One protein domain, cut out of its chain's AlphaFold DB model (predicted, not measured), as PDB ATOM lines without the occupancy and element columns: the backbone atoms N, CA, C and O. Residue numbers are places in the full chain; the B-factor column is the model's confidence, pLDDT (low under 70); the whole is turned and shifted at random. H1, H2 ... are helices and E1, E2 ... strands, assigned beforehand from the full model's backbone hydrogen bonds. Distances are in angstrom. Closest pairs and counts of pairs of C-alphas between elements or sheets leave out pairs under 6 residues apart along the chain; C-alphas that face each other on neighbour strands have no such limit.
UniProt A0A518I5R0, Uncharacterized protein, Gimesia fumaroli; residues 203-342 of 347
ATOM      1  N   TYR A 203     124.317 -35.505  -6.909       53.44
ATOM      2  CA  TYR A 203     125.529 -35.487  -6.105       53.44
ATOM      3  C   TYR A 203     126.257 -36.785  -6.375       53.44
ATOM      4  O   TYR A 203     125.866 -37.862  -5.929       53.44
ATOM      5  N   LEU A 204     127.307 -36.678  -7.171       54.16
ATOM      6  CA  LEU A 204     128.135 -37.815  -7.488       54.16
ATOM      7  C   LEU A 204     128.934 -38.213  -6.242       54.16
ATOM      8  O   LEU A 204     129.806 -37.473  -5.802       54.16
ATOM      9  N   HIS A 205     128.623 -39.372  -5.666       54.16
ATOM     10  CA  HIS A 205     129.392 -39.929  -4.560       54.16
ATOM     11  C   HIS A 205     130.332 -41.002  -5.107       54.16
ATOM     12  O   HIS A 205     129.949 -42.165  -5.234       54.16
ATOM     13  N   LEU A 206     131.579 -40.634  -5.412       54.09
ATOM     14  CA  LEU A 206     132.611 -41.630  -5.699       54.09
ATOM     15  C   LEU A 206     132.891 -42.417  -4.417       54.09
ATOM     16  O   LEU A 206     133.549 -41.933  -3.507       54.09
ATOM     17  N   ASN A 207     132.349 -43.627  -4.310       53.81
ATOM     18  CA  ASN A 207     132.828 -44.587  -3.329       53.81
ATOM     19  C   ASN A 207     134.015 -45.333  -3.950       53.81
ATOM     20  O   ASN A 207     133.855 -45.935  -5.012       53.81
ATOM     21  N   ASP A 208     135.168 -45.346  -3.276       57.19
ATOM     22  CA  ASP A 208     136.379 -46.062  -3.713       57.19
ATOM     23  C   ASP A 208     136.135 -47.553  -4.004       57.19
ATOM     24  O   ASP A 208     136.882 -48.176  -4.755       57.19
ATOM     25  N   LYS A 209     135.079 -48.134  -3.417       57.75
ATOM     26  CA  LYS A 209     134.702 -49.544  -3.589       57.75
ATOM     27  C   LYS A 209     133.631 -49.788  -4.661       57.75
ATOM     28  O   LYS A 209     133.532 -50.914  -5.140       57.75
ATOM     29  N   ASP A 210     132.826 -48.783  -5.017       62.66
ATOM     30  CA  ASP A 210     131.773 -48.879  -6.048       62.66
ATOM     31  C   ASP A 210     131.485 -47.482  -6.640       62.66
ATOM     32  O   ASP A 210     130.620 -46.759  -6.124       62.66
ATOM     33  N   PRO A 211     132.221 -47.066  -7.688       62.00
ATOM     34  CA  PRO A 211     132.053 -45.764  -8.325       62.00
ATOM     35  C   PRO A 211     130.663 -45.701  -8.964       62.00
ATOM     36  O   PRO A 211     130.395 -46.234 -10.046       62.00
ATOM     37  N   SER A 212     129.744 -45.061  -8.254       65.81
ATOM     38  CA  SER A 212     128.344 -44.984  -8.630       65.81
ATOM     39  C   SER A 212     127.827 -43.570  -8.444       65.81
ATOM     40  O   SER A 212     128.302 -42.802  -7.610       65.81
ATOM     41  N   ILE A 213     126.855 -43.208  -9.269       64.88
ATOM     42  CA  ILE A 213     126.126 -41.963  -9.105       64.88
ATOM     43  C   ILE A 213     124.877 -42.270  -8.304       64.88
ATOM     44  O   ILE A 213     124.058 -43.093  -8.725       64.88
ATOM     45  N   THR A 214     124.733 -41.582  -7.177       62.09
ATOM     46  CA  THR A 214     123.509 -41.586  -6.381       62.09
ATOM     47  C   THR A 214     122.797 -40.262  -6.598       62.09
ATOM     48  O   THR A 214     123.377 -39.188  -6.468       62.09
ATOM     49  N   PHE A 215     121.522 -40.330  -6.949       62.06
ATOM     50  CA  PHE A 215     120.718 -39.151  -7.238       62.06
ATOM     51  C   PHE A 215     119.998 -38.765  -5.954       62.06
ATOM     52  O   PHE A 215     119.183 -39.533  -5.446       62.06
ATOM     53  N   ILE A 216     120.329 -37.601  -5.393       54.56
ATOM     54  CA  ILE A 216     119.716 -37.130  -4.148       54.56
ATOM     55  C   ILE A 216     118.566 -36.193  -4.521       54.56
ATOM     56  O   ILE A 216     118.720 -34.977  -4.585       54.56
ATOM     57  N   GLY A 217     117.400 -36.777  -4.791       50.41
ATOM     58  CA  GLY A 217     116.140 -36.049  -4.933       50.41
ATOM     59  C   GLY A 217     115.252 -36.269  -3.719       50.41
ATOM     60  O   GLY A 217     114.935 -37.412  -3.403       50.41
ATOM     61  N   ARG A 218     114.816 -35.201  -3.043       43.38
ATOM     62  CA  ARG A 218     113.674 -35.301  -2.124       43.38
ATOM     63  C   ARG A 218     112.388 -35.156  -2.939       43.38
ATOM     64  O   ARG A 218     112.216 -34.136  -3.592       43.38
ATOM     65  N   GLY A 219     111.488 -36.136  -2.852       43.88
ATOM     66  CA  GLY A 219     110.069 -35.938  -3.177       43.88
ATOM     67  C   GLY A 219     109.594 -36.262  -4.595       43.88
ATOM     68  O   GLY A 219     108.509 -35.820  -4.948       43.88
ATOM     69  N   LEU A 220     110.333 -37.032  -5.399       45.91
ATOM     70  CA  LEU A 220     109.820 -37.538  -6.678       45.91
ATOM     71  C   LEU A 220     110.026 -39.053  -6.768       45.91
ATOM     72  O   LEU A 220     111.151 -39.540  -6.632       45.91
ATOM     73  N   ASP A 221     108.944 -39.775  -7.057       46.06
ATOM     74  CA  ASP A 221     108.916 -41.224  -7.319       46.06
ATOM     75  C   ASP A 221     109.830 -41.647  -8.497       46.06
ATOM     76  O   ASP A 221     110.079 -42.830  -8.720       46.06
ATOM     77  N   GLU A 222     110.403 -40.683  -9.226       46.03
ATOM     78  CA  GLU A 222     111.324 -40.877 -10.353       46.03
ATOM     79  C   GLU A 222     112.807 -41.059  -9.956       46.03
ATOM     80  O   GLU A 222     113.652 -41.294 -10.820       46.03
ATOM     81  N   GLY A 223     113.151 -40.998  -8.663       46.28
ATOM     82  CA  GLY A 223     114.533 -41.122  -8.170       46.28
ATOM     83  C   GLY A 223     114.926 -42.481  -7.573       46.28
ATOM     84  O   GLY A 223     116.113 -42.717  -7.342       46.28
ATOM     85  N   ILE A 224     113.965 -43.378  -7.320       46.97
ATOM     86  CA  ILE A 224     114.171 -44.565  -6.462       46.97
ATOM     87  C   ILE A 224     115.136 -45.595  -7.095       46.97
ATOM     88  O   ILE A 224     115.881 -46.251  -6.375       46.97
ATOM     89  N   ASP A 225     115.235 -45.630  -8.430       52.84
ATOM     90  CA  ASP A 225     116.175 -46.475  -9.199       52.84
ATOM     91  C   ASP A 225     117.164 -45.667 -10.059       52.84
ATOM     92  O   ASP A 225     117.775 -46.177 -11.006       52.84
ATOM     93  N   ALA A 226     117.345 -44.380  -9.754       58.75
ATOM     94  CA  ALA A 226     118.200 -43.514 -10.560       58.75
ATOM     95  C   ALA A 226     119.693 -43.883 -10.458       58.75
ATOM     96  O   ALA A 226     120.475 -43.460 -11.301       58.75
ATOM     97  N   GLY A 227     120.090 -44.714  -9.487       69.25
ATOM     98  CA  GLY A 227     121.470 -45.163  -9.321       69.25
ATOM     99  C   GLY A 227     122.089 -45.704 -10.615       69.25
ATOM    100  O   GLY A 227     121.475 -46.487 -11.342       69.25
ATOM    101  N   ALA A 228     123.331 -45.317 -10.899       72.88
ATOM    102  CA  ALA A 228     124.072 -45.798 -12.062       72.88
ATOM    103  C   ALA A 228     125.513 -46.138 -11.672       72.88
ATOM    104  O   ALA A 228     126.217 -45.296 -11.123       72.88
ATOM    105  N   LYS A 229     125.973 -47.360 -11.974       81.25
ATOM    106  CA  LYS A 229     127.410 -47.621 -12.118       81.25
ATOM    107  C   LYS A 229     127.958 -46.814 -13.288       81.25
ATOM    108  O   LYS A 229     127.350 -46.787 -14.360       81.25
ATOM    109  N   LEU A 230     129.092 -46.164 -13.066       82.06
ATOM    110  CA  LEU A 230     129.765 -45.397 -14.101       82.06
ATOM    111  C   LEU A 230     130.410 -46.347 -15.122       82.06
ATOM    112  O   LEU A 230     131.112 -47.280 -14.728       82.06
ATOM    113  N   PRO A 231     130.218 -46.131 -16.435       87.06
ATOM    114  CA  PRO A 231     131.093 -46.733 -17.434       87.06
ATOM    115  C   PRO A 231     132.547 -46.329 -17.139       87.06
ATOM    116  O   PRO A 231     132.793 -45.166 -16.817       87.06
ATOM    117  N   LYS A 232     133.512 -47.253 -17.276       85.88
ATOM    118  CA  LYS A 232     134.930 -47.011 -16.917       85.88
ATOM    119  C   LYS A 232     135.501 -45.731 -17.534       85.88
ATOM    120  O   LYS A 232     136.173 -44.965 -16.861       85.88
ATOM    121  N   GLU A 233     135.170 -45.460 -18.795       85.81
ATOM    122  CA  GLU A 233     135.614 -44.250 -19.499       85.81
ATOM    123  C   GLU A 233     135.080 -42.945 -18.880       85.81
ATOM    124  O   GLU A 233     135.750 -41.914 -18.916       85.81
ATOM    125  N   VAL A 234     133.876 -42.972 -18.301       84.44
ATOM    126  CA  VAL A 234     133.263 -41.824 -17.619       84.44
ATOM    127  C   VAL A 234     133.846 -41.693 -16.216       84.44
ATOM    128  O   VAL A 234     134.163 -40.591 -15.783       84.44
ATOM    129  N   GLU A 235     134.045 -42.819 -15.530       84.31
ATOM    130  CA  GLU A 235     134.697 -42.875 -14.223       84.31
ATOM    131  C   GLU A 235     136.114 -42.288 -14.261       84.31
ATOM    132  O   GLU A 235     136.449 -41.446 -13.431       84.31
ATOM    133  N   GLU A 236     136.932 -42.680 -15.240       83.00
ATOM    134  CA  GLU A 236     138.287 -42.151 -15.418       83.00
ATOM    135  C   GLU A 236     138.278 -40.646 -15.707       83.00
ATOM    136  O   GLU A 236     139.076 -39.908 -15.132       83.00
ATOM    137  N   LYS A 237     137.354 -40.163 -16.554       79.56
ATOM    138  CA  LYS A 237     137.186 -38.720 -16.803       79.56
ATOM    139  C   LYS A 237     136.877 -37.971 -15.510       79.56
ATOM    140  O   LYS A 237     137.537 -36.983 -15.209       79.56
ATOM    141  N   ILE A 238     135.920 -38.471 -14.734       76.56
ATOM    142  CA  ILE A 238     135.508 -37.872 -13.465       76.56
ATOM    143  C   ILE A 238     136.671 -37.866 -12.464       76.56
ATOM    144  O   ILE A 238     136.985 -36.818 -11.907       76.56
ATOM    145  N   LYS A 239     137.358 -39.000 -12.272       77.31
ATOM    146  CA  LYS A 239     138.507 -39.116 -11.356       77.31
ATOM    147  C   LYS A 239     139.652 -38.170 -11.717       77.31
ATOM    148  O   LYS A 239     140.298 -37.631 -10.827       77.31
ATOM    149  N   ASN A 240     139.889 -37.950 -13.009       72.88
ATOM    150  CA  ASN A 240     140.943 -37.052 -13.480       72.88
ATOM    151  C   ASN A 240     140.573 -35.562 -13.372       72.88
ATOM    152  O   ASN A 240     141.468 -34.721 -13.388       72.88
ATOM    153  N   GLN A 241     139.280 -35.224 -13.296       67.38
ATOM    154  CA  GLN A 241     138.792 -33.836 -13.292       67.38
ATOM    155  C   GLN A 241     138.409 -33.328 -11.900       67.38
ATOM    156  O   GLN A 241     138.548 -32.139 -11.606       67.38
ATOM    157  N   LEU A 242     137.926 -34.201 -11.017       62.22
ATOM    158  CA  LEU A 242     137.451 -33.783  -9.706       62.22
ATOM    159  C   LEU A 242     138.600 -33.637  -8.707       62.22
ATOM    160  O   LEU A 242     139.068 -34.602  -8.116       62.22
ATOM    161  N   SER A 243     138.982 -32.386  -8.441       53.22
ATOM    162  CA  SER A 243     139.621 -32.001  -7.168       53.22
ATOM    163  C   SER A 243     138.600 -31.765  -6.042       53.22
ATOM    164  O   SER A 243     138.979 -31.577  -4.887       53.22
ATOM    165  N   ARG A 244     137.302 -31.719  -6.379       51.06
ATOM    166  CA  ARG A 244     136.166 -31.453  -5.485       51.06
ATOM    167  C   ARG A 244     135.028 -32.399  -5.869       51.06
ATOM    168  O   ARG A 244     134.677 -32.443  -7.040       51.06
ATOM    169  N   ASP A 245     134.460 -33.124  -4.910       49.25
ATOM    170  CA  ASP A 245     133.526 -34.258  -5.075       49.25
ATOM    171  C   ASP A 245     132.130 -33.925  -5.652       49.25
ATOM    172  O   ASP A 245     131.115 -34.433  -5.178       49.25
ATOM    173  N   THR A 246     132.009 -33.029  -6.633       55.41
ATOM    174  CA  THR A 246     130.696 -32.603  -7.138       55.41
ATOM    175  C   THR A 246     130.653 -32.521  -8.651       55.41
ATOM    176  O   THR A 246     131.375 -31.731  -9.254       55.41
ATOM    177  N   VAL A 247     129.737 -33.288  -9.243       63.28
ATOM    178  CA  VAL A 247     129.366 -33.217 -10.657       63.28
ATOM    179  C   VAL A 247     127.892 -32.867 -10.753       63.28
ATOM    180  O   VAL A 247     127.084 -33.477 -10.059       63.28
ATOM    181  N   THR A 248     127.540 -31.922 -11.621       69.75
ATOM    182  CA  THR A 248     126.144 -31.536 -11.847       69.75
ATOM    183  C   THR A 248     125.525 -32.410 -12.933       69.75
ATOM    184  O   THR A 248     126.152 -32.711 -13.949       69.75
ATOM    185  N   GLY A 249     124.273 -32.807 -12.749       72.81
ATOM    186  CA  GLY A 249     123.546 -33.601 -13.727       72.81
ATOM    187  C   GLY A 249     122.069 -33.705 -13.390       72.81
ATOM    188  O   GLY A 249     121.581 -33.043 -12.475       72.81
ATOM    189  N   ILE A 250     121.387 -34.587 -14.110       77.50
ATOM    190  CA  ILE A 250     119.991 -34.961 -13.910       77.50
ATOM    191  C   ILE A 250     119.794 -36.439 -14.265       77.50
ATOM    192  O   ILE A 250     120.458 -36.949 -15.165       77.50
ATOM    193  N   ALA A 251     118.880 -37.142 -13.599       76.69
ATOM    194  CA  ALA A 251     118.401 -38.442 -14.068       76.69
ATOM    195  C   ALA A 251     116.891 -38.467 -14.186       76.69
ATOM    196  O   ALA A 251     116.186 -37.847 -13.394       76.69
ATOM    197  N   ILE A 252     116.442 -39.258 -15.151       74.94
ATOM    198  CA  ILE A 252     115.063 -39.704 -15.301       74.94
ATOM    199  C   ILE A 252     115.078 -41.213 -15.578       74.94
ATOM    200  O   ILE A 252     116.129 -41.803 -15.845       74.94
ATOM    201  N   LYS A 253     113.925 -41.876 -15.496       73.62
ATOM    202  CA  LYS A 253     113.830 -43.343 -15.562       73.62
ATOM    203  C   LYS A 253     114.633 -43.950 -16.732       73.62
ATOM    204  O   LYS A 253     114.318 -43.755 -17.901       73.62
ATOM    205  N   GLY A 254     115.671 -44.720 -16.395       82.25
ATOM    206  CA  GLY A 254     116.536 -45.440 -17.339       82.25
ATOM    207  C   GLY A 254     117.767 -44.677 -17.848       82.25
ATOM    208  O   GLY A 254     118.613 -45.289 -18.506       82.25
ATOM    209  N   ARG A 255     117.909 -43.373 -17.569       87.69
ATOM    210  CA  ARG A 255     118.999 -42.542 -18.106       87.69
ATOM    211  C   ARG A 255     119.433 -41.442 -17.136       87.69
ATOM    212  O   ARG A 255     118.615 -40.795 -16.493       87.69
ATOM    213  N   ALA A 256     120.728 -41.179 -17.095       85.62
ATOM    214  CA  ALA A 256     121.312 -40.066 -16.366       85.62
ATOM    215  C   ALA A 256     122.162 -39.227 -17.306       85.62
ATOM    216  O   ALA A 256     122.886 -39.776 -18.128       85.62
ATOM    217  N   VAL A 257     122.083 -37.910 -17.179       85.88
ATOM    218  CA  VAL A 257     122.880 -36.949 -17.934       85.88
ATOM    219  C   VAL A 257     123.721 -36.149 -16.967       85.88
ATOM    220  O   VAL A 257     123.235 -35.659 -15.953       85.88
ATOM    221  N   ILE A 258     125.001 -36.052 -17.282       82.12
ATOM    222  CA  ILE A 258     126.023 -35.518 -16.397       82.12
ATOM    223  C   ILE A 258     126.820 -34.489 -17.185       82.12
ATOM    224  O   ILE A 258     127.219 -34.771 -18.312       82.12
ATOM    225  N   ALA A 259     127.065 -33.323 -16.599       79.19
ATOM    226  CA  ALA A 259     127.962 -32.320 -17.158       79.19
ATOM    227  C   ALA A 259     129.385 -32.560 -16.638       79.19
ATOM    228  O   ALA A 259     129.614 -32.521 -15.431       79.19
ATOM    229  N   LEU A 260     130.328 -32.805 -17.545       75.88
ATOM    230  CA  LEU A 260     131.755 -32.969 -17.260       75.88
ATOM    231  C   LEU A 260     132.575 -31.889 -17.961       75.88
ATOM    232  O   LEU A 260     132.149 -31.341 -18.976       75.88
ATOM    233  N   GLU A 261     133.774 -31.613 -17.454       69.38
ATOM    234  CA  GLU A 261     134.689 -30.693 -18.128       69.38
ATOM    235  C   GLU A 261     135.158 -31.308 -19.465       69.38
ATOM    236  O   GLU A 261     135.356 -32.523 -19.583       69.38
ATOM    237  N   GLY A 262     135.319 -30.481 -20.499       62.97
ATOM    238  CA  GLY A 262     135.972 -30.892 -21.744       62.97
ATOM    239  C   GLY A 262     137.475 -31.135 -21.545       62.97
ATOM    240  O   GLY A 262     138.040 -30.858 -20.486       62.97
ATOM    241  N   LYS A 263     138.170 -31.662 -22.562       55.94
ATOM    242  CA  LYS A 263     139.646 -31.703 -22.557       55.94
ATOM    243  C   LYS A 263     140.187 -30.394 -23.151       55.94
ATOM    244  O   LYS A 263     139.916 -30.113 -24.303       55.94
ATOM    245  N   GLY A 264     141.015 -29.633 -22.426       54.16
ATOM    246  CA  GLY A 264     141.710 -28.452 -22.978       54.16
ATOM    247  C   GLY A 264     140.942 -27.122 -22.817       54.16
ATOM    248  O   GLY A 264     140.356 -26.908 -21.756       54.16
ATOM    249  N   PRO A 265     140.982 -26.187 -23.795       49.09
ATOM    250  CA  PRO A 265     140.124 -24.991 -23.806       49.09
ATOM    251  C   PRO A 265     138.659 -25.321 -24.146       49.09
ATOM    252  O   PRO A 265     137.828 -24.413 -24.208       49.09
ATOM    253  N   ASP A 266     138.373 -26.597 -24.407       50.03
ATOM    254  CA  ASP A 266     137.105 -27.073 -24.926       50.03
ATOM    255  C   ASP A 266     135.983 -26.964 -23.892       50.03
ATOM    256  O   ASP A 266     136.157 -27.236 -22.701       50.03
ATOM    257  N   PHE A 267     134.816 -26.581 -24.409       60.12
ATOM    258  CA  PHE A 267     133.540 -26.524 -23.709       60.12
ATOM    259  C   PHE A 267     133.204 -27.840 -23.006       60.12
ATOM    260  O   PHE A 267     133.655 -28.924 -23.390       60.12
ATOM    261  N   GLU A 268     132.377 -27.741 -21.978       72.12
ATOM    262  CA  GLU A 268     131.908 -28.872 -21.200       72.12
ATOM    263  C   GLU A 268     131.145 -29.872 -22.063       72.12
ATOM    264  O   GLU A 268     130.563 -29.560 -23.106       72.12
ATOM    265  N   GLN A 269     131.166 -31.116 -21.610       82.25
ATOM    266  CA  GLN A 269     130.545 -32.237 -22.281       82.25
ATOM    267  C   GLN A 269     129.383 -32.740 -21.432       82.25
ATOM    268  O   GLN A 269     129.564 -33.098 -20.267       82.25
ATOM    269  N   LEU A 270     128.194 -32.842 -22.023       86.62
ATOM    270  CA  LEU A 270     127.140 -33.670 -21.459       86.62
ATOM    271  C   LEU A 270     127.369 -35.121 -21.855       86.62
ATOM    272  O   LEU A 270     127.535 -35.445 -23.033       86.62
ATOM    273  N   ILE A 271     127.334 -36.004 -20.868       89.44
ATOM    274  CA  ILE A 271     127.392 -37.447 -21.066       89.44
ATOM    275  C   ILE A 271     126.099 -38.051 -20.553       89.44
ATOM    276  O   ILE A 271     125.755 -37.886 -19.383       89.44
ATOM    277  N   CYS A 272     125.408 -38.782 -21.422       91.50
ATOM    278  CA  CYS A 272     124.272 -39.596 -21.032       91.50
ATOM    279  C   CYS A 272     124.693 -41.042 -20.815       91.50
ATOM    280  O   CYS A 272     125.307 -41.658 -21.687       91.50
ATOM    281  N   ILE A 273     124.318 -41.599 -19.672       91.56
ATOM    282  CA  ILE A 273     124.544 -42.993 -19.307       91.56
ATOM    283  C   ILE A 273     123.219 -43.683 -19.002       91.56
ATOM    284  O   ILE A 273     122.260 -43.062 -18.543       91.56
ATOM    285  N   ALA A 274     123.165 -44.990 -19.224       90.88
ATOM    286  CA  ALA A 274     122.049 -45.814 -18.782       90.88
ATOM    287  C   ALA A 274     122.068 -45.973 -17.248       90.88
ATOM    288  O   ALA A 274     123.112 -46.299 -16.677       90.88
ATOM    289  N   THR A 275     120.927 -45.792 -16.575       87.50
ATOM    290  CA  THR A 275     120.786 -46.081 -15.129       87.50
ATOM    291  C   THR A 275     120.469 -47.556 -14.888       87.50
ATOM    292  O   THR A 275     120.147 -48.273 -15.834       87.50
ATOM    293  N   ARG A 276     120.545 -48.033 -13.635       85.62
ATOM    294  CA  ARG A 276     120.321 -49.450 -13.273       85.62
ATOM    295  C   ARG A 276     118.987 -50.017 -13.769       85.62
ATOM    296  O   ARG A 276     118.927 -51.198 -14.090       85.62
ATOM    297  N   GLY A 277     117.951 -49.187 -13.887       82.56
ATOM    298  CA  GLY A 277     116.647 -49.583 -14.431       82.56
ATOM    299  C   GLY A 277     116.608 -49.803 -15.954       82.56
ATOM    300  O   GLY A 277     115.555 -50.144 -16.487       82.56
ATOM    301  N   SER A 278     117.710 -49.588 -16.677       88.12
ATOM    302  CA  SER A 278     117.800 -49.769 -18.128       88.12
ATOM    303  C   SER A 278     118.510 -51.068 -18.509       88.12
ATOM    304  O   SER A 278     119.542 -51.420 -17.941       88.12
ATOM    305  N   LYS A 279     118.021 -51.731 -19.565       91.81
ATOM    306  CA  LYS A 279     118.668 -52.907 -20.181       91.81
ATOM    307  C   LYS A 279     120.079 -52.627 -20.712       91.81
ATOM    308  O   LYS A 279     120.848 -53.551 -20.945       91.81
ATOM    309  N   ASP A 280     120.396 -51.355 -20.937       91.69
ATOM    310  CA  ASP A 280     121.677 -50.905 -21.470       91.69
ATOM    311  C   ASP A 280     122.674 -50.518 -20.372       91.69
ATOM    312  O   ASP A 280     123.755 -50.022 -20.670       91.69
ATOM    313  N   HIS A 281     122.353 -50.729 -19.096       88.12
ATOM    314  CA  HIS A 281     123.259 -50.426 -17.994       88.12
ATOM    315  C   HIS A 281     124.507 -51.337 -17.979       88.12
ATOM    316  O   HIS A 281     124.344 -52.553 -18.103       88.12
ATOM    317  N   PRO A 282     125.742 -50.827 -17.748       89.69
ATOM    318  CA  PRO A 282     126.187 -49.431 -17.639       89.69
ATOM    319  C   PRO A 282     126.862 -48.932 -18.934       89.69
ATOM    320  O   PRO A 282     128.088 -48.890 -19.029       89.69
ATOM    321  N   LYS A 283     126.085 -48.555 -19.954       93.06
ATOM    322  CA  LYS A 283     126.616 -47.968 -21.195       93.06
ATOM    323  C   LYS A 283     126.494 -46.450 -21.209       93.06
ATOM    324  O   LYS A 283     125.532 -45.889 -20.678       93.06
ATOM    325  N   VAL A 284     127.433 -45.805 -21.896       93.69
ATOM    326  CA  VAL A 284     127.224 -44.457 -22.432       93.69
ATOM    327  C   VAL A 284     126.252 -44.557 -23.602       93.69
ATOM    328  O   VAL A 284     126.438 -45.372 -24.503       93.69
ATOM    329  N   LEU A 285     125.201 -43.746 -23.565       93.94
ATOM    330  CA  LEU A 285     124.181 -43.691 -24.609       93.94
ATOM    331  C   LEU A 285     124.536 -42.652 -25.668       93.94
ATOM    332  O   LEU A 285     124.418 -42.921 -26.859       93.94
ATOM    333  N   TRP A 286     124.988 -41.480 -25.231       95.00
ATOM    334  CA  TRP A 286     125.455 -40.415 -26.108       95.00
ATOM    335  C   TRP A 286     126.348 -39.439 -25.345       95.00
ATOM    336  O   TRP A 286     126.350 -39.390 -24.111       95.00
ATOM    337  N   GLN A 287     127.109 -38.656 -26.102       92.31
ATOM    338  CA  GLN A 287     127.908 -37.550 -25.594       92.31
ATOM    339  C   GLN A 287     127.676 -36.332 -26.489       92.31
ATOM    340  O   GLN A 287     127.662 -36.465 -27.710       92.31
ATOM    341  N   CYS A 288     127.508 -35.158 -25.890       88.50
ATOM    342  CA  CYS A 288     127.269 -33.912 -26.608       88.50
ATOM    343  C   CYS A 288     128.169 -32.812 -26.044       88.50
ATOM    344  O   CYS A 288     128.295 -32.673 -24.829       88.50
ATOM    345  N   GLN A 289     128.827 -32.064 -26.926       84.19
ATOM    346  CA  GLN A 289     129.606 -30.890 -26.544       84.19
ATOM    347  C   GLN A 289     128.680 -29.685 -26.411       84.19
ATOM    348  O   GLN A 289     127.837 -29.466 -27.285       84.19
ATOM    349  N   MET A 290     128.856 -28.912 -25.345       77.44
ATOM    350  CA  MET A 290     128.039 -27.742 -25.040       77.44
ATOM    351  C   MET A 290     128.553 -26.463 -25.699       77.44
ATOM    352  O   MET A 290     129.703 -26.399 -26.133       77.44
ATOM    353  N   ASP A 291     127.678 -25.463 -25.819       68.31
ATOM    354  CA  ASP A 291     127.950 -24.244 -26.595       68.31
ATOM    355  C   ASP A 291     128.476 -23.110 -25.727       68.31
ATOM    356  O   ASP A 291     129.243 -22.251 -26.171       68.31
ATOM    357  N   SER A 292     127.972 -23.057 -24.502       64.69
ATOM    358  CA  SER A 292     128.433 -22.153 -23.460       64.69
ATOM    359  C   SER A 292     129.509 -22.819 -22.609       64.69
ATOM    360  O   SER A 292     129.774 -24.005 -22.765       64.69
ATOM    361  N   TYR A 293     130.163 -22.042 -21.742       59.56
ATOM    362  CA  TYR A 293     130.891 -22.629 -20.621       59.56
ATOM    363  C   TYR A 293     129.870 -22.991 -19.515       59.56
ATOM    364  O   TYR A 293     128.835 -22.339 -19.386       59.56
ATOM    365  N   TRP A 294     130.105 -24.045 -18.746       55.94
ATOM    366  CA  TRP A 294     129.153 -24.687 -17.819       55.94
ATOM    367  C   TRP A 294     129.765 -25.009 -16.465       55.94
ATOM    368  O   TRP A 294     129.068 -25.024 -15.455       55.94
ATOM    369  N   ALA A 295     131.059 -25.294 -16.436       40.75
ATOM    370  CA  ALA A 295     131.770 -25.872 -15.316       40.75
ATOM    371  C   ALA A 295     133.201 -25.334 -15.266       40.75
ATOM    372  O   ALA A 295     134.168 -26.088 -15.212       40.75
ATOM    373  N   ARG A 296     133.357 -24.008 -15.203       42.44
ATOM    374  CA  ARG A 296     134.602 -23.427 -14.701       42.44
ATOM    375  C   ARG A 296     134.356 -22.354 -13.657       42.44
ATOM    376  O   ARG A 296     133.807 -21.295 -13.931       42.44
ATOM    377  N   TYR A 297     134.913 -22.597 -12.473       40.53
ATOM    378  CA  TYR A 297     135.351 -21.557 -11.543       40.53
ATOM    379  C   TYR A 297     136.620 -20.898 -12.122       40.53
ATOM    380  O   TYR A 297     137.702 -20.982 -11.548       40.53
ATOM    381  N   PHE A 298     136.539 -20.297 -13.312       35.56
ATOM    382  CA  PHE A 298     137.675 -19.542 -13.835       35.56
ATOM    383  C   PHE A 298     137.665 -18.163 -13.174       35.56
ATOM    384  O   PHE A 298     136.732 -17.384 -13.352       35.56
ATOM    385  N   GLN A 299     138.697 -17.875 -12.379       34.81
ATOM    386  CA  GLN A 299     139.021 -16.516 -11.924       34.81
ATOM    387  C   GLN A 299     137.907 -15.800 -11.127       34.81
ATOM    388  O   GLN A 299     137.733 -14.590 -11.248       34.81
ATOM    389  N   GLY A 300     137.131 -16.530 -10.319       36.00
ATOM    390  CA  GLY A 300     136.069 -15.927  -9.499       36.00
ATOM    391  C   GLY A 300     134.794 -15.565 -10.268       36.00
ATOM    392  O   GLY A 300     133.911 -14.925  -9.701       36.00
ATOM    393  N   GLN A 301     134.661 -15.986 -11.530       42.75
ATOM    394  CA  GLN A 301     133.380 -15.933 -12.224       42.75
ATOM    395  C   GLN A 301     132.543 -17.148 -11.835       42.75
ATOM    396  O   GLN A 301     132.945 -18.292 -12.046       42.75
ATOM    397  N   HIS A 302     131.385 -16.898 -11.231       46.19
ATOM    398  CA  HIS A 302     130.444 -17.956 -10.895       46.19
ATOM    399  C   HIS A 302     129.644 -18.310 -12.144       46.19
ATOM    400  O   HIS A 302     129.123 -17.422 -12.816       46.19
ATOM    401  N   TRP A 303     129.543 -19.603 -12.427       59.84
ATOM    402  CA  TRP A 303     128.656 -20.184 -13.427       59.84
ATOM    403  C   TRP A 303     127.743 -21.125 -12.656       59.84
ATOM    404  O   TRP A 303     128.215 -21.893 -11.814       59.84
ATOM    405  N   PHE A 304     126.437 -21.025 -12.860       61.00
ATOM    406  CA  PHE A 304     125.532 -22.063 -12.384       61.00
ATOM    407  C   PHE A 304     124.585 -22.433 -13.508       61.00
ATOM    408  O   PHE A 304     124.173 -21.582 -14.305       61.00
ATOM    409  N   THR A 305     124.263 -23.717 -13.532       67.12
ATOM    410  CA  THR A 305     123.370 -24.305 -14.512       67.12
ATOM    411  C   THR A 305     122.258 -25.008 -13.766       67.12
ATOM    412  O   THR A 305     122.509 -25.787 -12.847       67.12
ATOM    413  N   GLU A 306     121.029 -24.739 -14.175       77.19
ATOM    414  CA  GLU A 306     119.856 -25.457 -13.708       77.19
ATOM    415  C   GLU A 306     119.256 -26.265 -14.854       77.19
ATOM    416  O   GLU A 306     119.142 -25.797 -15.988       77.19
ATOM    417  N   PHE A 307     118.872 -27.498 -14.538       79.75
ATOM    418  CA  PHE A 307     118.280 -28.425 -15.488       79.75
ATOM    419  C   PHE A 307     116.760 -28.384 -15.358       79.75
ATOM    420  O   PHE A 307     116.202 -28.289 -14.258       79.75
ATOM    421  N   ARG A 308     116.080 -28.492 -16.494       83.56
ATOM    422  CA  ARG A 308     114.669 -28.851 -16.591       83.56
ATOM    423  C   ARG A 308     114.544 -29.983 -17.596       83.56
ATOM    424  O   ARG A 308     115.249 -30.000 -18.598       83.56
ATOM    425  N   VAL A 309     113.662 -30.930 -17.325       84.06
ATOM    426  CA  VAL A 309     113.313 -31.987 -18.273       84.06
ATOM    427  C   VAL A 309     111.834 -31.872 -18.547       84.06
ATOM    428  O   VAL A 309     111.040 -31.681 -17.626       84.06
ATOM    429  N   LYS A 310     111.482 -31.951 -19.822       86.38
ATOM    430  CA  LYS A 310     110.102 -32.036 -20.262       86.38
ATOM    431  C   LYS A 310     110.050 -32.891 -21.512       86.38
ATOM    432  O   LYS A 310     110.840 -32.683 -22.433       86.38
ATOM    433  N   ASP A 311     109.107 -33.827 -21.524       87.25
ATOM    434  CA  ASP A 311     108.982 -34.833 -22.572       87.25
ATOM    435  C   ASP A 311     110.338 -35.549 -22.758       87.25
ATOM    436  O   ASP A 311     110.936 -35.997 -21.781       87.25
ATOM    437  N   ASP A 312     110.869 -35.588 -23.980       88.75
ATOM    438  CA  ASP A 312     112.188 -36.148 -24.303       88.75
ATOM    439  C   ASP A 312     113.271 -35.068 -24.486       88.75
ATOM    440  O   ASP A 312     114.202 -35.234 -25.282       88.75
ATOM    441  N   HIS A 313     113.171 -33.944 -23.773       92.00
ATOM    442  CA  HIS A 313     114.103 -32.822 -23.898       92.00
ATOM    443  C   HIS A 313     114.693 -32.392 -22.557       92.00
ATOM    444  O   HIS A 313     113.995 -32.275 -21.549       92.00
ATOM    445  N   ILE A 314     115.990 -32.091 -22.577       89.38
ATOM    446  CA  ILE A 314     116.697 -31.422 -21.488       89.38
ATOM    447  C   ILE A 314     116.832 -29.960 -21.857       89.38
ATOM    448  O   ILE A 314     117.443 -29.626 -22.869       89.38
ATOM    449  N   TYR A 315     116.309 -29.104 -21.000       90.44
ATOM    450  CA  TYR A 315     116.497 -27.671 -21.055       90.44
ATOM    451  C   TYR A 315     117.506 -27.294 -20.001       90.44
ATOM    452  O   TYR A 315     117.417 -27.703 -18.840       90.44
ATOM    453  N   LEU A 316     118.476 -26.511 -20.421       87.56
ATOM    454  CA  LEU A 316     119.609 -26.211 -19.595       87.56
ATOM    455  C   LEU A 316     119.775 -24.706 -19.541       87.56
ATOM    456  O   LEU A 316     120.086 -24.062 -20.541       87.56
ATOM    457  N   PHE A 317     119.518 -24.160 -18.364       87.88
ATOM    458  CA  PHE A 317     119.537 -22.734 -18.109       87.88
ATOM    459  C   PHE A 317     120.869 -22.391 -17.482       87.88
ATOM    460  O   PHE A 317     121.162 -22.860 -16.384       87.88
ATOM    461  N   HIS A 318     121.658 -21.564 -18.153       84.75
ATOM    462  CA  HIS A 318     122.933 -21.102 -17.626       84.75
ATOM    463  C   HIS A 318     122.915 -19.590 -17.423       84.75
ATOM    464  O   HIS A 318     122.256 -18.839 -18.151       84.75
ATOM    465  N   CYS A 319     123.657 -19.143 -16.416       82.81
ATOM    466  CA  CYS A 319     123.878 -17.736 -16.121       82.81
ATOM    467  C   CYS A 319     125.347 -17.520 -15.746       82.81
ATOM    468  O   CYS A 319     125.970 -18.357 -15.092       82.81
ATOM    469  N   THR A 320     125.883 -16.385 -16.171       80.50
ATOM    470  CA  THR A 320     127.256 -15.914 -15.964       80.50
ATOM    471  C   THR A 320     127.192 -14.433 -15.635       80.50
ATOM    472  O   THR A 320     126.172 -13.791 -15.867       80.50
ATOM    473  N   HIS A 321     128.296 -13.830 -15.199       81.19
ATOM    474  CA  HIS A 321     128.335 -12.383 -14.963       81.19
ATOM    475  C   HIS A 321     127.992 -11.525 -16.186       81.19
ATOM    476  O   HIS A 321     127.649 -10.360 -16.010       81.19
ATOM    477  N   THR A 322     128.097 -12.064 -17.402       84.75
ATOM    478  CA  THR A 322     127.933 -11.301 -18.654       84.75
ATOM    479  C   THR A 322     126.909 -11.901 -19.610       84.75
ATOM    480  O   THR A 322     126.715 -11.384 -20.709       84.75
ATOM    481  N   SER A 323     126.282 -13.016 -19.238       87.50
ATOM    482  CA  SER A 323     125.348 -13.709 -20.112       87.50
ATOM    483  C   SER A 323     124.353 -14.575 -19.360       87.50
ATOM    484  O   SER A 323     124.662 -15.151 -18.321       87.50
ATOM    485  N   ILE A 324     123.184 -14.734 -19.962       90.25
ATOM    486  CA  ILE A 324     122.257 -15.825 -19.700       90.25
ATOM    487  C   ILE A 324     122.082 -16.625 -20.980       90.25
ATOM    488  O   ILE A 324     122.242 -16.103 -22.084       90.25
ATOM    489  N   GLY A 325     121.732 -17.892 -20.849       90.88
ATOM    490  CA  GLY A 325     121.378 -18.682 -22.007       90.88
ATOM    491  C   GLY A 325     120.610 -19.937 -21.665       90.88
ATOM    492  O   GLY A 325     120.399 -20.276 -20.497       90.88
ATOM    493  N   ILE A 326     120.125 -20.553 -22.733       92.81
ATOM    494  CA  ILE A 326     119.278 -21.731 -22.717       92.81
ATOM    495  C   ILE A 326     119.754 -22.637 -23.842       92.81
ATOM    496  O   ILE A 326     119.771 -22.231 -25.005       92.81
ATOM    497  N   GLU A 327     120.090 -23.873 -23.510       91.69
ATOM    498  CA  GLU A 327     120.265 -24.936 -24.495       91.69
ATOM    499  C   GLU A 327     119.134 -25.949 -24.352       91.69
ATOM    500  O   GLU A 327     118.647 -26.196 -23.248       91.69
ATOM    501  N   CYS A 328     118.704 -26.527 -25.471       93.31
ATOM    502  CA  CYS A 328     117.777 -27.648 -25.476       93.31
ATOM    503  C   CYS A 328     118.375 -28.813 -26.247       93.31
ATOM    504  O   CYS A 328     118.789 -28.666 -27.401       93.31
ATOM    505  N   ILE A 329     118.412 -29.967 -25.593       93.06
ATOM    506  CA  ILE A 329     119.037 -31.181 -26.102       93.06
ATOM    507  C   ILE A 329     118.026 -32.314 -26.057       93.06
ATOM    508  O   ILE A 329     117.335 -32.506 -25.057       93.06
ATOM    509  N   SER A 330     117.956 -33.084 -27.139       93.56
ATOM    510  CA  SER A 330     117.171 -34.306 -27.170       93.56
ATOM    511  C   SER A 330     117.758 -35.311 -26.193       93.56
ATOM    512  O   SER A 330     118.910 -35.733 -26.295       93.56
ATOM    513  N   PHE A 331     116.929 -35.758 -25.261       88.62
ATOM    514  CA  PHE A 331     117.292 -36.795 -24.316       88.62
ATOM    515  C   PHE A 331     117.559 -38.139 -25.003       88.62
ATOM    516  O   PHE A 331     118.287 -38.987 -24.474       88.62
ATOM    517  N   LYS A 332     116.984 -38.337 -26.196       91.00
ATOM    518  CA  LYS A 332     117.056 -39.571 -26.977       91.00
ATOM    519  C   LYS A 332     118.461 -39.839 -27.507       91.00
ATOM    520  O   LYS A 332     118.955 -40.952 -27.312       91.00
ATOM    521  N   ASP A 333     119.074 -38.850 -28.146       94.25
ATOM    522  CA  ASP A 333     120.321 -39.002 -28.907       94.25
ATOM    523  C   ASP A 333     121.379 -37.925 -28.615       94.25
ATOM    524  O   ASP A 333     122.469 -37.974 -29.179       94.25
ATOM    525  N   GLY A 334     121.089 -36.972 -27.726       92.69
ATOM    526  CA  GLY A 334     122.005 -35.885 -27.400       92.69
ATOM    527  C   GLY A 334     122.088 -34.805 -28.477       92.69
ATOM    528  O   GLY A 334     122.927 -33.911 -28.368       92.69
ATOM    529  N   SER A 335     121.243 -34.858 -29.513       93.50
ATOM    530  CA  SER A 335     121.201 -33.825 -30.545       93.50
ATOM    531  C   SER A 335     120.703 -32.500 -29.971       93.50
ATOM    532  O   SER A 335     119.753 -32.442 -29.188       93.50
ATOM    533  N   ARG A 336     121.355 -31.404 -30.359       91.25
ATOM    534  CA  ARG A 336     120.922 -30.061 -29.979       91.25
ATOM    535  C   ARG A 336     119.722 -29.654 -30.820       91.25
ATOM    536  O   ARG A 336     119.804 -29.637 -32.045       91.25
ATOM    537  N   ILE A 337     118.640 -29.281 -30.150       94.38
ATOM    538  CA  ILE A 337     117.419 -28.787 -30.787       94.38
ATOM    539  C   ILE A 337     117.527 -27.287 -31.040       94.38
ATOM    540  O   ILE A 337     117.218 -26.816 -32.129       94.38
ATOM    541  N   PHE A 338     117.983 -26.531 -30.041       93.75
ATOM    542  CA  PHE A 338     118.253 -25.104 -30.179       93.75
ATOM    543  C   PHE A 338     119.252 -24.633 -29.118       93.75
ATOM    544  O   PHE A 338     119.451 -25.290 -28.092       93.75
ATOM    545  N   SER A 339     119.842 -23.462 -29.349       91.38
ATOM    546  CA  SER A 339     120.594 -22.731 -28.329       91.38
ATOM    547  C   SER A 339     120.352 -21.227 -28.386       91.38
ATOM    548  O   SER A 339     120.134 -20.634 -29.447       91.38
ATOM    549  N   PHE A 340     120.357 -20.611 -27.213       92.56
ATOM    550  CA  PHE A 340     120.232 -19.181 -27.001       92.56
ATOM    551  C   PHE A 340     121.297 -18.736 -26.004       92.56
ATOM    552  O   PHE A 340     121.441 -19.331 -24.941       92.56
ATOM    553  N   ASN A 341     122.015 -17.665 -26.329       90.12
ATOM    554  CA  ASN A 341     122.950 -17.012 -25.424       90.12
ATOM    555  C   ASN A 341     122.864 -15.502 -25.636       90.12
ATOM    556  O   ASN A 341     123.044 -15.020 -26.755       90.12
ATOM    557  N   SER A 342     122.601 -14.760 -24.563       89.88
ATOM    558  CA  SER A 342     122.425 -13.310 -24.603       89.88
ATOM    559  C   SER A 342     123.685 -12.549 -25.016       89.88
ATOM    560  O   SER A 342     123.596 -11.399 -25.434       89.88
TER     561      SER A 342
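This is residues 203 to 342 of the 347 residues of an uncharacterized protein of Gimesia fumaroli (UniProt A0A518I5R0). Two twisted sheets of four strands each, E3 to E6 and E7 to E10, stand partly face to face, nearest where edge strand E3 meets edge strand E7. The hairpin E1 and E2 comes near the first sheet at E3, and H1 lies beside that sheet's strands, over none of them, near both E4 and the hairpin, where the closest C-alphas of E2 and H1, those of Pro 211 and Glu 235, are 7.1 A apart. The printed part has 140 residues, with named elements in the order E1 E2 H1 E3 E4 E5 E6 E7 E8 E9 E10, mostly strand. The three sheets, E1 - E2, E3 - E4 - E5 - E6 and E7 - E8 - E9 - E10, are antiparallel. It is compact, with a radius of gyration of the C-alphas of 14.6 A and spans of 40 by 34 by 27 A.

Find C-alpha 203 at (125.529, -35.487, -6.105), where E1, residues 203 to 207, begins; E2 follows at residues 210 to 215. H1, residues 232 to 241, runs 14.2 A from C-alpha 232 at (134.930, -47.011, -16.917). Next come E3, residues 249 to 252; E4, 255 to 260, 16.0 A; E5, 269 to 274, 16.4 A; and E6, 284 to 289. Read on to E7, 304 to 310, 20.0 A; E8, 313 to 320, 22.8 A; E9, 323 to 330, 23.3 A; and E10, 336 to 341, ending at (122.950, -17.012, -25.424).

E3 E4 E5 E6 form a meander, each strand the antiparallel neighbour of the one before; look for N 250 and O 257 at 2.8 A, N 258 and O 271 at 2.9 A, and N 272 and O 286 at 2.9 A. E7 E8 E9 E10 form another, with N 308 and O 315 at 2.8 A, N 316 and O 327 at 2.8 A, and N 326 and O 340 at 2.8 A. Both are twisted, with C-alphas up to 4.3 A and 4.5 A off their best planes. The closest C-alphas of E3 and E7, Ile 250 and Phe 307, are 6.9 A apart. E6 and E10 are only just apart, at 8.2 A. H1 is on the first sheet at a height of 7.7 A, over none of its strands; its closest C-alpha pair with E4 is Ile 238 and Leu 260, 7.2 A. Every O i to N i+4 pair of H1 is within hydrogen-bond range. In the hairpin E1 and E2, N 210 and O 207 are 3.0 A apart. The closest C-alphas of E2 and E3, Phe 215 and Ala 251, are 7.2 A apart.

The C-alphas farthest apart, Lys 209 and Ser 342, are 43.6 A apart. The printed part has no cut. The links E2 to H1 and E6 to E7 are long. Mean pLDDT of the printed part is 73.7; residues 203 to 227, 241 to 248, 261 to 267 and 291 to 305 are under 70.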